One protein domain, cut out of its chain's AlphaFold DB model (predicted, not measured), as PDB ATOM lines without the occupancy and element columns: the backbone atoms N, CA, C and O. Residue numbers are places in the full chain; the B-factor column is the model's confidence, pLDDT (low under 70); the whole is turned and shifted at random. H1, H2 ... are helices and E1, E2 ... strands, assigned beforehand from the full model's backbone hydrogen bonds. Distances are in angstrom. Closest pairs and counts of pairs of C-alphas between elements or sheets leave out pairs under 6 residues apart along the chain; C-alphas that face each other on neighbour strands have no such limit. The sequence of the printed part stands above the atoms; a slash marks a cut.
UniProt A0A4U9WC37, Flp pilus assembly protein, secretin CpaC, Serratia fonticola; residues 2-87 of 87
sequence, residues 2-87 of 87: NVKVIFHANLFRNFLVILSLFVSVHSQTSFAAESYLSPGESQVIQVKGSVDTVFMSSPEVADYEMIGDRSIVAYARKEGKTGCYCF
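This is residues 2 to 87 of the 87 residues of the protein "Flp pilus assembly protein, secretin CpaC" of Serratia fonticola (UniProt A0A4U9WC37). A long handle, residues 2 to 29, of which 2 to 24 belong to the helix H1, sticks out from a small compact head that holds five short strands; the head's longest span is 30 A, that of the whole 74 A. In the head are a three-stranded sheet and a smaller two-stranded one. The printed part has 86 residues, in the order H1 E1 E2 E3 E4 E5; the sheets, E1 - E4 - E3 and E2 - E5, are antiparallel, and the class is mixed, helices and strands. The whole is extended, a rod of 74 by 27 by 16 A, with a radius of gyration of the C-alphas of 22.5 A.

H1, residues 2 to 24, begins at C-alpha 2 (-35.486, -17.615, -60.985) and is 33.6 A long. E1 is residues 42 to 46, 13.1 A, and E2 residues 54 to 56. E3, residues 62 to 67, measures 16.4 A, and E4, residues 71 to 76, 16.6 A. E5, residues 84 to 86, ends at C-alpha 86 (-32.379, 6.072, -12.066).

E4 is the inner strand between the edge strands E1 and E3. N 43 and O 74 of E1 and E4 are 2.8 A apart, within hydrogen-bond range. In the hairpin E3 and E4, N 65 and O 73 are 2.9 A apart. Across E2 and E5, N 55 and O 85 are 2.8 A apart. The closest C-alphas of E2 and E3, Met 56 and Asp 63, are 7.0 A apart. E4 and E5 are only just apart, at 8.4 A. H1 is not on the three-stranded sheet; every O i to N i+4 pair in it is within hydrogen-bond range.

Residues 2 to 29 stand free; the other 58 span 30 by 19 by 17 A. The link from H1 to E1, residues 25 to 41, is long. The printed part has no cut. Its mean pLDDT is 87.3, with residues 2 to 4 and 26 to 32 under 70.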
ATOM      1  N   ASN A   2     -35.280 -18.967 -61.542       63.81
ATOM      2  CA  ASN A   2     -35.486 -17.615 -60.985       63.81
ATOM      3  C   ASN A   2     -36.543 -17.506 -59.863       63.81
ATOM      4  O   ASN A   2     -36.390 -16.697 -58.957       63.81
ATOM      5  N   VAL A   3     -37.589 -18.342 -59.859       68.94
ATOM      6  CA  VAL A   3     -38.720 -18.205 -58.910       68.94
ATOM      7  C   VAL A   3     -38.316 -18.487 -57.456       68.94
ATOM      8  O   VAL A   3     -38.748 -17.788 -56.543       68.94
ATOM      9  N   LYS A   4     -37.435 -19.469 -57.231       69.75
ATOM     10  CA  LYS A   4     -36.956 -19.839 -55.888       69.75
ATOM     11  C   LYS A   4     -36.078 -18.737 -55.278       69.75
ATOM     12  O   LYS A   4     -36.215 -18.424 -54.101       69.75
ATOM     13  N   VAL A   5     -35.242 -18.097 -56.100       73.06
ATOM     14  CA  VAL A   5     -34.390 -16.963 -55.697       73.06
ATOM     15  C   VAL A   5     -35.243 -15.743 -55.335       73.06
ATOM     16  O   VAL A   5     -35.024 -15.130 -54.294       73.06
ATOM     17  N   ILE A   6     -36.273 -15.444 -56.132       73.31
ATOM     18  CA  ILE A   6     -37.223 -14.353 -55.858       73.31
ATOM     19  C   ILE A   6     -38.008 -14.615 -54.560       73.31
ATOM     20  O   ILE A   6     -38.218 -13.698 -53.768       73.31
ATOM     21  N   PHE A   7     -38.399 -15.867 -54.297       76.56
ATOM     22  CA  PHE A   7     -39.079 -16.247 -53.058       76.56
ATOM     23  C   PHE A   7     -38.199 -16.028 -51.818       76.56
ATOM     24  O   PHE A   7     -38.643 -15.393 -50.862       76.56
ATOM     25  N   HIS A   8     -36.936 -16.469 -51.847       81.31
ATOM     26  CA  HIS A   8     -35.998 -16.241 -50.740       81.31
ATOM     27  C   HIS A   8     -35.683 -14.752 -50.532       81.31
ATOM     28  O   HIS A   8     -35.613 -14.305 -49.389       81.31
ATOM     29  N   ALA A   9     -35.573 -13.966 -51.608       78.12
ATOM     30  CA  ALA A   9     -35.377 -12.520 -51.518       78.12
ATOM     31  C   ALA A   9     -36.583 -11.805 -50.876       78.12
ATOM     32  O   ALA A   9     -36.411 -10.922 -50.037       78.12
ATOM     33  N   ASN A  10     -37.809 -12.214 -51.219       83.06
ATOM     34  CA  ASN A  10     -39.029 -11.675 -50.612       83.06
ATOM     35  C   ASN A  10     -39.177 -12.087 -49.138       83.06
ATOM     36  O   ASN A  10     -39.582 -11.265 -48.317       83.06
ATOM     37  N   LEU A  11     -38.812 -13.326 -48.790       86.88
ATOM     38  CA  LEU A  11     -38.812 -13.812 -47.408       86.88
ATOM     39  C   LEU A  11     -37.805 -13.038 -46.543       86.88
ATOM     40  O   LEU A  11     -38.144 -12.599 -45.447       86.88
ATOM     41  N   PHE A  12     -36.598 -12.807 -47.064       89.44
ATOM     42  CA  PHE A  12     -35.565 -12.023 -46.389       89.44
ATOM     43  C   PHE A  12     -35.981 -10.557 -46.204       89.44
ATOM     44  O   PHE A  12     -35.849 -10.015 -45.109       89.44
ATOM     45  N   ARG A  13     -36.570  -9.926 -47.231       88.62
ATOM     46  CA  ARG A  13     -37.104  -8.559 -47.123       88.62
ATOM     47  C   ARG A  13     -38.174  -8.451 -46.034       88.62
ATOM     48  O   ARG A  13     -38.119  -7.528 -45.229       88.62
ATOM     49  N   ASN A  14     -39.124  -9.385 -45.985       89.00
ATOM     50  CA  ASN A  14     -40.187  -9.365 -44.977       89.00
ATOM     51  C   ASN A  14     -39.635  -9.558 -43.557       89.00
ATOM     52  O   ASN A  14     -40.084  -8.881 -42.637       89.00
ATOM     53  N   PHE A  15     -38.629 -10.422 -43.387       92.62
ATOM     54  CA  PHE A  15     -37.929 -10.579 -42.112       92.62
ATOM     55  C   PHE A  15     -37.270  -9.268 -41.657       92.62
ATOM     56  O   PHE A  15     -37.458  -8.861 -40.512       92.62
ATOM     57  N   LEU A  16     -36.576  -8.561 -42.559       92.00
ATOM     58  CA  LEU A  16     -35.969  -7.264 -42.244       92.00
ATOM     59  C   LEU A  16     -37.009  -6.197 -41.872       92.00
ATOM     60  O   LEU A  16     -36.781  -5.423 -40.944       92.00
ATOM     61  N   VAL A  17     -38.164  -6.172 -42.546       93.25
ATOM     62  CA  VAL A  17     -39.254  -5.234 -42.221       93.25
ATOM     63  C   VAL A  17     -39.814  -5.508 -40.823       93.25
ATOM     64  O   VAL A  17     -39.944  -4.577 -40.028       93.25
ATOM     65  N   ILE A  18     -40.086  -6.771 -40.484       92.44
ATOM     66  CA  ILE A  18     -40.597  -7.151 -39.156       92.44
ATOM     67  C   ILE A  18     -39.570  -6.829 -38.064       92.44
ATOM     68  O   ILE A  18     -39.932  -6.280 -37.025       92.44
ATOM     69  N   LEU A  19     -38.289  -7.110 -38.316       91.31
ATOM     70  CA  LEU A  19     -37.208  -6.775 -37.391       91.31
ATOM     71  C   LEU A  19     -37.130  -5.263 -37.144       91.31
ATOM     72  O   LEU A  19     -37.002  -4.838 -35.998       91.31
ATOM     73  N   SER A  20     -37.262  -4.447 -38.195       86.69
ATOM     74  CA  SER A  20     -37.240  -2.986 -38.064       86.69
ATOM     75  C   SER A  20     -38.393  -2.460 -37.200       86.69
ATOM     76  O   SER A  20     -38.163  -1.650 -36.304       86.69
ATOM     77  N   LEU A  21     -39.604  -2.996 -37.388       86.94
ATOM     78  CA  LEU A  21     -40.780  -2.657 -36.585       86.94
ATOM     79  C   LEU A  21     -40.601  -3.045 -35.115       86.94
ATOM     80  O   LEU A  21     -40.976  -2.272 -34.239       86.94
ATOM     81  N   PHE A  22     -40.003  -4.208 -34.836       86.12
ATOM     82  CA  PHE A  22     -39.767  -4.677 -33.469       86.12
ATOM     83  C   PHE A  22     -38.775  -3.788 -32.699       86.12
ATOM     84  O   PHE A  22     -38.988  -3.488 -31.521       86.12
ATOM     85  N   VAL A  23     -37.715  -3.319 -33.367       85.44
ATOM     86  CA  VAL A  23     -36.715  -2.426 -32.757       85.44
ATOM     87  C   VAL A  23     -37.315  -1.053 -32.434       85.44
ATOM     88  O   VAL A  23     -37.031  -0.507 -31.370       85.44
ATOM     89  N   SER A  24     -38.197  -0.509 -33.281       78.75
ATOM     90  CA  SER A  24     -38.809   0.809 -33.047       78.75
ATOM     91  C   SER A  24     -39.663   0.885 -31.772       78.75
ATOM     92  O   SER A  24     -39.758   1.952 -31.164       78.75
ATOM     93  N   VAL A  25     -40.257  -0.229 -31.327       78.31
ATOM     94  CA  VAL A  25     -41.121  -0.253 -30.129       78.31
ATOM     95  C   VAL A  25     -40.330  -0.199 -28.814       78.31
ATOM     96  O   VAL A  25     -40.888   0.162 -27.784       78.31
ATOM     97  N   HIS A  26     -39.029  -0.502 -28.833       68.38
ATOM     98  CA  HIS A  26     -38.172  -0.551 -27.638       68.38
ATOM     99  C   HIS A  26     -37.445   0.775 -27.351       68.38
ATOM    100  O   HIS A  26     -36.414   0.801 -26.680       68.38
ATOM    101  N   SER A  27     -37.981   1.889 -27.848       63.94
ATOM    102  CA  SER A  27     -37.449   3.232 -27.601       63.94
ATOM    103  C   SER A  27     -37.671   3.627 -26.133       63.94
ATOM    104  O   SER A  27     -38.689   4.229 -25.796       63.94
ATOM    105  N   GLN A  28     -36.750   3.270 -25.234       68.12
ATOM    106  CA  GLN A  28     -36.809   3.709 -23.838       68.12
ATOM    107  C   GLN A  28     -36.575   5.223 -23.764       68.12
ATOM    108  O   GLN A  28     -35.537   5.736 -24.181       68.12
ATOM    109  N   THR A  29     -37.558   5.957 -23.244       62.19
ATOM    110  CA  THR A  29     -37.446   7.401 -23.019       62.19
ATOM    111  C   THR A  29     -36.603   7.662 -21.776       62.19
ATOM    112  O   THR A  29     -37.063   7.410 -20.664       62.19
ATOM    113  N   SER A  30     -35.395   8.193 -21.959       64.38
ATOM    114  CA  SER A  30     -34.584   8.715 -20.859       64.38
ATOM    115  C   SER A  30     -34.971  10.169 -20.596       64.38
ATOM    116  O   SER A  30     -34.925  11.001 -21.504       64.38
ATOM    117  N   PHE A  31     -35.402  10.475 -19.372       64.75
ATOM    118  CA  PHE A  31     -35.678  11.846 -18.949       64.75
ATOM    119  C   PHE A  31     -34.389  12.462 -18.406       64.75
ATOM    120  O   PHE A  31     -33.931  12.096 -17.328       64.75
ATOM    121  N   ALA A  32     -33.820  13.410 -19.151       69.12
ATOM    122  CA  ALA A  32     -32.730  14.253 -18.678       69.12
ATOM    123  C   ALA A  32     -33.304  15.607 -18.248       69.12
ATOM    124  O   ALA A  32     -33.855  16.340 -19.069       69.12
ATOM    125  N   ALA A  33     -33.184  15.928 -16.965       77.19
ATOM    126  CA  ALA A  33     -33.488  17.245 -16.423       77.19
ATOM    127  C   ALA A  33     -32.224  17.790 -15.756       77.19
ATOM    128  O   ALA A  33     -31.545  17.067 -15.031       77.19
ATOM    129  N   GLU A  34     -31.900  19.054 -16.018       84.94
ATOM    130  CA  GLU A  34     -30.833  19.753 -15.307       84.94
ATOM    131  C   GLU A  34     -31.462  20.552 -14.165       84.94
ATOM    132  O   GLU A  34     -32.535  21.142 -14.315       84.94
ATOM    133  N   SER A  35     -30.845  20.522 -12.993       87.38
ATOM    134  CA  SER A  35     -31.323  21.244 -11.819       87.38
ATOM    135  C   SER A  35     -30.145  21.861 -11.093       87.38
ATOM    136  O   SER A  35     -29.063  21.276 -11.030       87.38
ATOM    137  N   TYR A  36     -30.360  23.071 -10.592       92.00
ATOM    138  CA  TYR A  36     -29.351  23.860  -9.905       92.00
ATOM    139  C   TYR A  36     -29.713  23.880  -8.427       92.00
ATOM    140  O   TYR A  36     -30.804  24.309  -8.065       92.00
ATOM    141  N   LEU A  37     -28.802  23.369  -7.608       92.50
ATOM    142  CA  LEU A  37     -28.950  23.255  -6.164       92.50
ATOM    143  C   LEU A  37     -27.757  23.943  -5.516       92.50
ATOM    144  O   LEU A  37     -26.607  23.611  -5.814       92.50
ATOM    145  N   SER A  38     -28.028  24.887  -4.625       95.00
ATOM    146  CA  SER A  38     -27.007  25.447  -3.743       95.00
ATOM    147  C   SER A  38     -26.592  24.389  -2.713       95.00
ATOM    148  O   SER A  38     -27.414  23.544  -2.352       95.00
ATOM    149  N   PRO A  39     -25.353  24.399  -2.191       93.94
ATOM    150  CA  PRO A  39     -24.961  23.477  -1.125       93.94
ATOM    151  C   PRO A  39     -25.944  23.524   0.059       93.94
ATOM    152  O   PRO A  39     -26.216  24.592   0.602       93.94
ATOM    153  N   GLY A  40     -26.481  22.366   0.447       93.25
ATOM    154  CA  GLY A  40     -27.523  22.228   1.469       93.25
ATOM    155  C   GLY A  40     -28.965  22.266   0.945       93.25
ATOM    156  O   GLY A  40     -29.872  21.866   1.672       93.25
ATOM    157  N   GLU A  41     -29.201  22.686  -0.301       96.56
ATOM    158  CA  GLU A  41     -30.516  22.566  -0.934       96.56
ATOM    159  C   GLU A  41     -30.794  21.131  -1.383       96.56
ATOM    160  O   GLU A  41     -29.890  20.343  -1.683       96.56
ATOM    161  N   SER A  42     -32.085  20.808  -1.451       95.00
ATOM    162  CA  SER A  42     -32.576  19.511  -1.892       95.00
ATOM    163  C   SER A  42     -33.751  19.655  -2.848       95.00
ATOM    164  O   SER A  42     -34.477  20.650  -2.832       95.00
ATOM    165  N   GLN A  43     -33.944  18.639  -3.679       94.31
ATOM    166  CA  GLN A  43     -35.049  18.560  -4.616       94.31
ATOM    167  C   GLN A  43     -35.599  17.142  -4.665       94.31
ATOM    168  O   GLN A  43     -34.860  16.161  -4.752       94.31
ATOM    169  N   VAL A  44     -36.927  17.054  -4.652       93.38
ATOM    170  CA  VAL A  44     -37.643  15.799  -4.870       93.38
ATOM    171  C   VAL A  44     -37.738  15.544  -6.370       93.38
ATOM    172  O   VAL A  44     -38.281  16.363  -7.113       93.38
ATOM    173  N   ILE A  45     -37.255  14.386  -6.804       90.44
ATOM    174  CA  ILE A  45     -37.361  13.912  -8.182       90.44
ATOM    175  C   ILE A  45     -38.299  12.706  -8.183       90.44
ATOM    176  O   ILE A  45     -38.017  11.676  -7.571       90.44
ATOM    177  N   GLN A  46     -39.436  12.848  -8.863       89.94
ATOM    178  CA  GLN A  46     -40.413  11.775  -9.038       89.94
ATOM    179  C   GLN A  46     -40.106  10.994 -10.313       89.94
ATOM    180  O   GLN A  46     -39.940  11.578 -11.387       89.94
ATOM    181  N   VAL A  47     -40.078   9.669 -10.202       86.25
ATOM    182  CA  VAL A  47     -39.801   8.762 -11.316       86.25
ATOM    183  C   VAL A  47     -41.093   8.059 -11.729       86.25
ATOM    184  O   VAL A  47     -41.940   7.702 -10.909       86.25
ATOM    185  N   LYS A  48     -41.287   7.881 -13.041       82.19
ATOM    186  CA  LYS A  48     -42.517   7.284 -13.583       82.19
ATOM    187  C   LYS A  48     -42.683   5.802 -13.238       82.19
ATOM    188  O   LYS A  48     -43.816   5.337 -13.288       82.19
ATOM    189  N   GLY A  49     -41.619   5.078 -12.894       83.81
ATOM    190  CA  GLY A  49     -41.626   3.659 -12.512       83.81
ATOM    191  C   GLY A  49     -41.026   3.429 -11.125       83.81
ATOM    192  O   GLY A  49     -40.654   4.397 -10.459       83.81
ATOM    193  N   SER A  50     -40.964   2.165 -10.698       86.25
ATOM    194  CA  SER A  50     -40.143   1.785  -9.547       86.25
ATOM    195  C   SER A  50     -38.670   1.963  -9.895       86.25
ATOM    196  O   SER A  50     -38.279   1.696 -11.028       86.25
ATOM    197  N   VAL A  51     -37.884   2.438  -8.940       86.88
ATOM    198  CA  VAL A  51     -36.446   2.628  -9.087       86.88
ATOM    199  C   VAL A  51     -35.747   1.474  -8.391       86.88
ATOM    200  O   VAL A  51     -35.812   1.355  -7.167       86.88
ATOM    201  N   ASP A  52     -35.072   0.643  -9.173       86.06
ATOM    202  CA  ASP A  52     -34.303  -0.487  -8.657       86.06
ATOM    203  C   ASP A  52     -32.880  -0.053  -8.306       86.06
ATOM    204  O   ASP A  52     -32.247  -0.591  -7.395       86.06
ATOM    205  N   THR A  53     -32.329   0.909  -9.050       88.31
ATOM    206  CA  THR A  53     -30.954   1.376  -8.852       88.31
ATOM    207  C   THR A  53     -30.819   2.854  -9.176       88.31
ATOM    208  O   THR A  53     -31.291   3.329 -10.207       88.31
ATOM    209  N   VAL A  54     -30.091   3.573  -8.323       91.00
ATOM    210  CA  VAL A  54     -29.704   4.963  -8.565       91.00
ATOM    211  C   VAL A  54     -28.186   5.072  -8.591       91.00
ATOM    212  O   VAL A  54     -27.486   4.619  -7.683       91.00
ATOM    213  N   PHE A  55     -27.670   5.693  -9.644       92.75
ATOM    214  CA  PHE A  55     -26.255   5.977  -9.818       92.75
ATOM    215  C   PHE A  55     -26.020   7.488  -9.812       92.75
ATOM    216  O   PHE A  55     -26.636   8.225 -10.582       92.75
ATOM    217  N   MET A  56     -25.102   7.931  -8.957       93.75
ATOM    218  CA  MET A  56     -24.630   9.311  -8.893       93.75
ATOM    219  C   MET A  56     -23.194   9.354  -9.413       93.75
ATOM    220  O   MET A  56     -22.330   8.664  -8.873       93.75
ATOM    221  N   SER A  57     -22.923  10.141 -10.456       95.56
ATOM    222  CA  SER A  57     -21.591  10.155 -11.084       95.56
ATOM    223  C   SER A  57     -20.503  10.743 -10.182       95.56
ATOM    224  O   SER A  57     -19.342  10.356 -10.299       95.56
ATOM    225  N   SER A  58     -20.880  11.684  -9.313       96.50
ATOM    226  CA  SER A  58     -19.991  12.407  -8.400       96.50
ATOM    227  C   SER A  58     -20.648  12.531  -7.016       96.50
ATOM    228  O   SER A  58     -21.185  13.595  -6.683       96.50
ATOM    229  N   PRO A  59     -20.653  11.451  -6.205       95.50
ATOM    230  CA  PRO A  59     -21.293  11.419  -4.882       95.50
ATOM    231  C   PRO A  59     -20.688  12.423  -3.886       95.50
ATOM    232  O   PRO A  59     -21.295  12.791  -2.882       95.50
ATOM    233  N   GLU A  60     -19.480  12.909  -4.158       96.25
ATOM    234  CA  GLU A  60     -18.849  13.974  -3.397       96.25
ATOM    235  C   GLU A  60     -19.489  15.352  -3.627       96.25
ATOM    236  O   GLU A  60     -19.283  16.228  -2.791       96.25
ATOM    237  N   VAL A  61     -20.204  15.567  -4.744       96.94
ATOM    238  CA  VAL A  61     -20.863  16.839  -5.122       96.94
ATOM    239  C   VAL A  61     -22.309  16.883  -4.639       96.94
ATOM    240  O   VAL A  61     -22.720  17.851  -4.000       96.94
ATOM    241  N   ALA A  62     -23.072  15.829  -4.911       96.44
ATOM    242  CA  ALA A  62     -24.437  15.664  -4.432       96.44
ATOM    243  C   ALA A  62     -24.673  14.197  -4.098       96.44
ATOM    244  O   ALA A  62     -23.986  13.321  -4.616       96.44
ATOM    245  N   ASP A  63     -25.659  13.942  -3.258       95.81
ATOM    246  CA  ASP A  63     -26.067  12.591  -2.893       95.81
ATOM    247  C   ASP A  63     -27.596  12.498  -2.936       95.81
ATOM    248  O   ASP A  63     -28.274  13.495  -3.211       95.81
ATOM    249  N   TYR A  64     -28.143  11.307  -2.727       94.44
ATOM    250  CA  TYR A  64     -29.578  11.078  -2.793       94.44
ATOM    251  C   TYR A  64     -30.073  10.159  -1.678       94.44
ATOM    252  O   TYR A  64     -29.326   9.374  -1.101       94.44
ATOM    253  N   GLU A  65     -31.368  10.244  -1.402       94.81
ATOM    254  CA  GLU A  65     -32.077   9.295  -0.552       94.81
ATOM    255  C   GLU A  65     -33.370   8.845  -1.235       94.81
ATOM    256  O   GLU A  65     -34.067   9.643  -1.866       94.81
ATOM    257  N   MET A  66     -33.677   7.553  -1.133       93.00
ATOM    258  CA  MET A  66     -34.910   6.980  -1.670       93.00
ATOM    259  C   MET A  66     -36.095   7.333  -0.767       93.00
ATOM    260  O   MET A  66     -36.062   7.090   0.438       93.00
ATOM    261  N   ILE A  67     -37.174   7.837  -1.361       92.81
ATOM    262  CA  ILE A  67     -38.470   7.990  -0.699       92.81
ATOM    263  C   ILE A  67     -39.443   7.004  -1.335       92.81
ATOM    264  O   ILE A  67     -40.005   7.244  -2.407       92.81
ATOM    265  N   GLY A  68     -39.637   5.881  -0.645       90.69
ATOM    266  CA  GLY A  68     -40.394   4.757  -1.183       90.69
ATOM    267  C   GLY A  68     -39.687   4.148  -2.391       90.69
ATOM    268  O   GLY A  68     -38.467   4.034  -2.420       90.69
ATOM    269  N   ASP A  69     -40.470   3.751  -3.384       92.06
ATOM    270  CA  ASP A  69     -40.035   3.014  -4.569       92.06
ATOM    271  C   ASP A  69     -39.980   3.873  -5.842       92.06
ATOM    272  O   ASP A  69     -39.467   3.417  -6.855       92.06
ATOM    273  N   ARG A  70     -40.497   5.109  -5.830       90.31
ATOM    274  CA  ARG A  70     -40.709   5.915  -7.058       90.31
ATOM    275  C   ARG A  70     -40.232   7.355  -6.954       90.31
ATOM    276  O   ARG A  70     -40.599   8.206  -7.769       90.31
ATOM    277  N   SER A  71     -39.506   7.693  -5.904       91.44
ATOM    278  CA  SER A  71     -39.054   9.059  -5.681       91.44
ATOM    279  C   SER A  71     -37.715   9.063  -4.982       91.44
ATOM    280  O   SER A  71     -37.427   8.197  -4.160       91.44
ATOM    281  N   ILE A  72     -36.920  10.073  -5.304       93.38
ATOM    282  CA  ILE A  72     -35.674  10.363  -4.606       93.38
ATOM    283  C   ILE A  72     -35.663  11.807  -4.141       93.38
ATOM    284  O   ILE A  72     -36.267  12.679  -4.769       93.38
ATOM    285  N   VAL A  73     -34.933  12.063  -3.066       95.06
ATOM    286  CA  VAL A  73     -34.487  13.403  -2.699       95.06
ATOM    287  C   VAL A  73     -33.016  13.494  -3.031       95.06
ATOM    288  O   VAL A  73     -32.203  12.842  -2.388       95.06
ATOM    289  N   ALA A  74     -32.684  14.296  -4.035       94.62
ATOM    290  CA  ALA A  74     -31.305  14.656  -4.332       94.62
ATOM    291  C   ALA A  74     -30.948  15.924  -3.554       94.62
ATOM    292  O   ALA A  74     -31.758  16.848  -3.477       94.62
ATOM    293  N   TYR A  75     -29.748  15.986  -2.986       95.88
ATOM    294  CA  TYR A  75     -29.289  17.146  -2.224       95.88
ATOM    295  C   TYR A  75     -27.817  17.450  -2.487       95.88
ATOM    296  O   TYR A  75     -26.974  16.553  -2.564       95.88
ATOM    297  N   ALA A  76     -27.501  18.736  -2.629       97.00
ATOM    298  CA  ALA A  76     -26.146  19.188  -2.918       97.00
ATOM    299  C   ALA A  76     -25.303  19.254  -1.637       97.00
ATOM    300  O   ALA A  76     -25.721  19.821  -0.627       97.00
ATOM    301  N   ARG A  77     -24.087  18.703  -1.685       96.19
ATOM    302  CA  ARG A  77     -23.117  18.729  -0.575       96.19
ATOM    303  C   ARG A  77     -22.062  19.812  -0.752       96.19
ATOM    304  O   ARG A  77     -21.629  20.413   0.227       96.19
ATOM    305  N   LYS A  78     -21.643  20.060  -1.992       96.38
ATOM    306  CA  LYS A  78     -20.663  21.091  -2.357       96.38
ATOM    307  C   LYS A  78     -20.902  21.566  -3.786       96.38
ATOM    308  O   LYS A  78     -21.652  20.952  -4.537       96.38
ATOM    309  N   GLU A  79     -20.218  22.636  -4.167       95.62
ATOM    310  CA  GLU A  79     -20.253  23.143  -5.536       95.62
ATOM    311  C   GLU A  79     -19.644  22.140  -6.532       95.62
ATOM    312  O   GLU A  79     -18.623  21.500  -6.263       95.62
ATOM    313  N   GLY A  80     -20.279  22.008  -7.698       95.25
ATOM    314  CA  GLY A  80     -19.842  21.120  -8.773       95.25
ATOM    315  C   GLY A  80     -20.989  20.714  -9.698       95.25
ATOM    316  O   GLY A  80     -22.095  21.241  -9.609       95.25
ATOM    317  N   LYS A  81     -20.724  19.749 -10.586       95.06
ATOM    318  CA  LYS A  81     -21.729  19.122 -11.455       95.06
ATOM    319  C   LYS A  81     -21.713  17.613 -11.241       95.06
ATOM    320  O   LYS A  81     -20.644  17.018 -11.182       95.06
ATOM    321  N   THR A  82     -22.891  17.005 -11.159       95.38
ATOM    322  CA  THR A  82     -23.058  15.550 -11.078       95.38
ATOM    323  C   THR A  82     -24.271  15.118 -11.894       95.38
ATOM    324  O   THR A  82     -25.209  15.895 -12.074       95.38
ATOM    325  N   GLY A  83     -24.235  13.898 -12.420       93.69
ATOM    326  CA  GLY A  83     -25.368  13.245 -13.061       93.69
ATOM    327  C   GLY A  83     -26.028  12.261 -12.102       93.69
ATOM    328  O   GLY A  83     -25.335  11.476 -11.456       93.69
ATOM    329  N   CYS A  84     -27.358  12.289 -12.047       91.12
ATOM    330  CA  CYS A  84     -28.172  11.312 -11.333       91.12
ATOM    331  C   CYS A  84     -28.931  10.454 -12.350       91.12
ATOM    332  O   CYS A  84     -29.663  10.985 -13.187       91.12
ATOM    333  N   TYR A  85     -28.765   9.136 -12.273       90.50
ATOM    334  CA  TYR A  85     -29.366   8.167 -13.188       90.50
ATOM    335  C   TYR A  85     -30.189   7.169 -12.381       90.50
ATOM    336  O   TYR A  85     -29.657   6.549 -11.465       90.50
ATOM    337  N   CYS A  86     -31.471   7.025 -12.706       88.44
ATOM    338  CA  CYS A  86     -32.379   6.072 -12.066       88.44
ATOM    339  C   CYS A  86     -32.779   5.009 -13.092       88.44
ATOM    340  O   CYS A  86     -33.185   5.375 -14.200       88.44
ATOM    341  N   PHE A  87     -32.652   3.736 -12.720       84.81
ATOM    342  CA  PHE A  87     -32.998   2.572 -13.538       84.81
ATOM    343  C   PHE A  87     -34.187   1.827 -12.941       84.81
ATOM    344  O   PHE A  87     -34.221   1.690 -11.693       84.81
TER     345      PHE A  87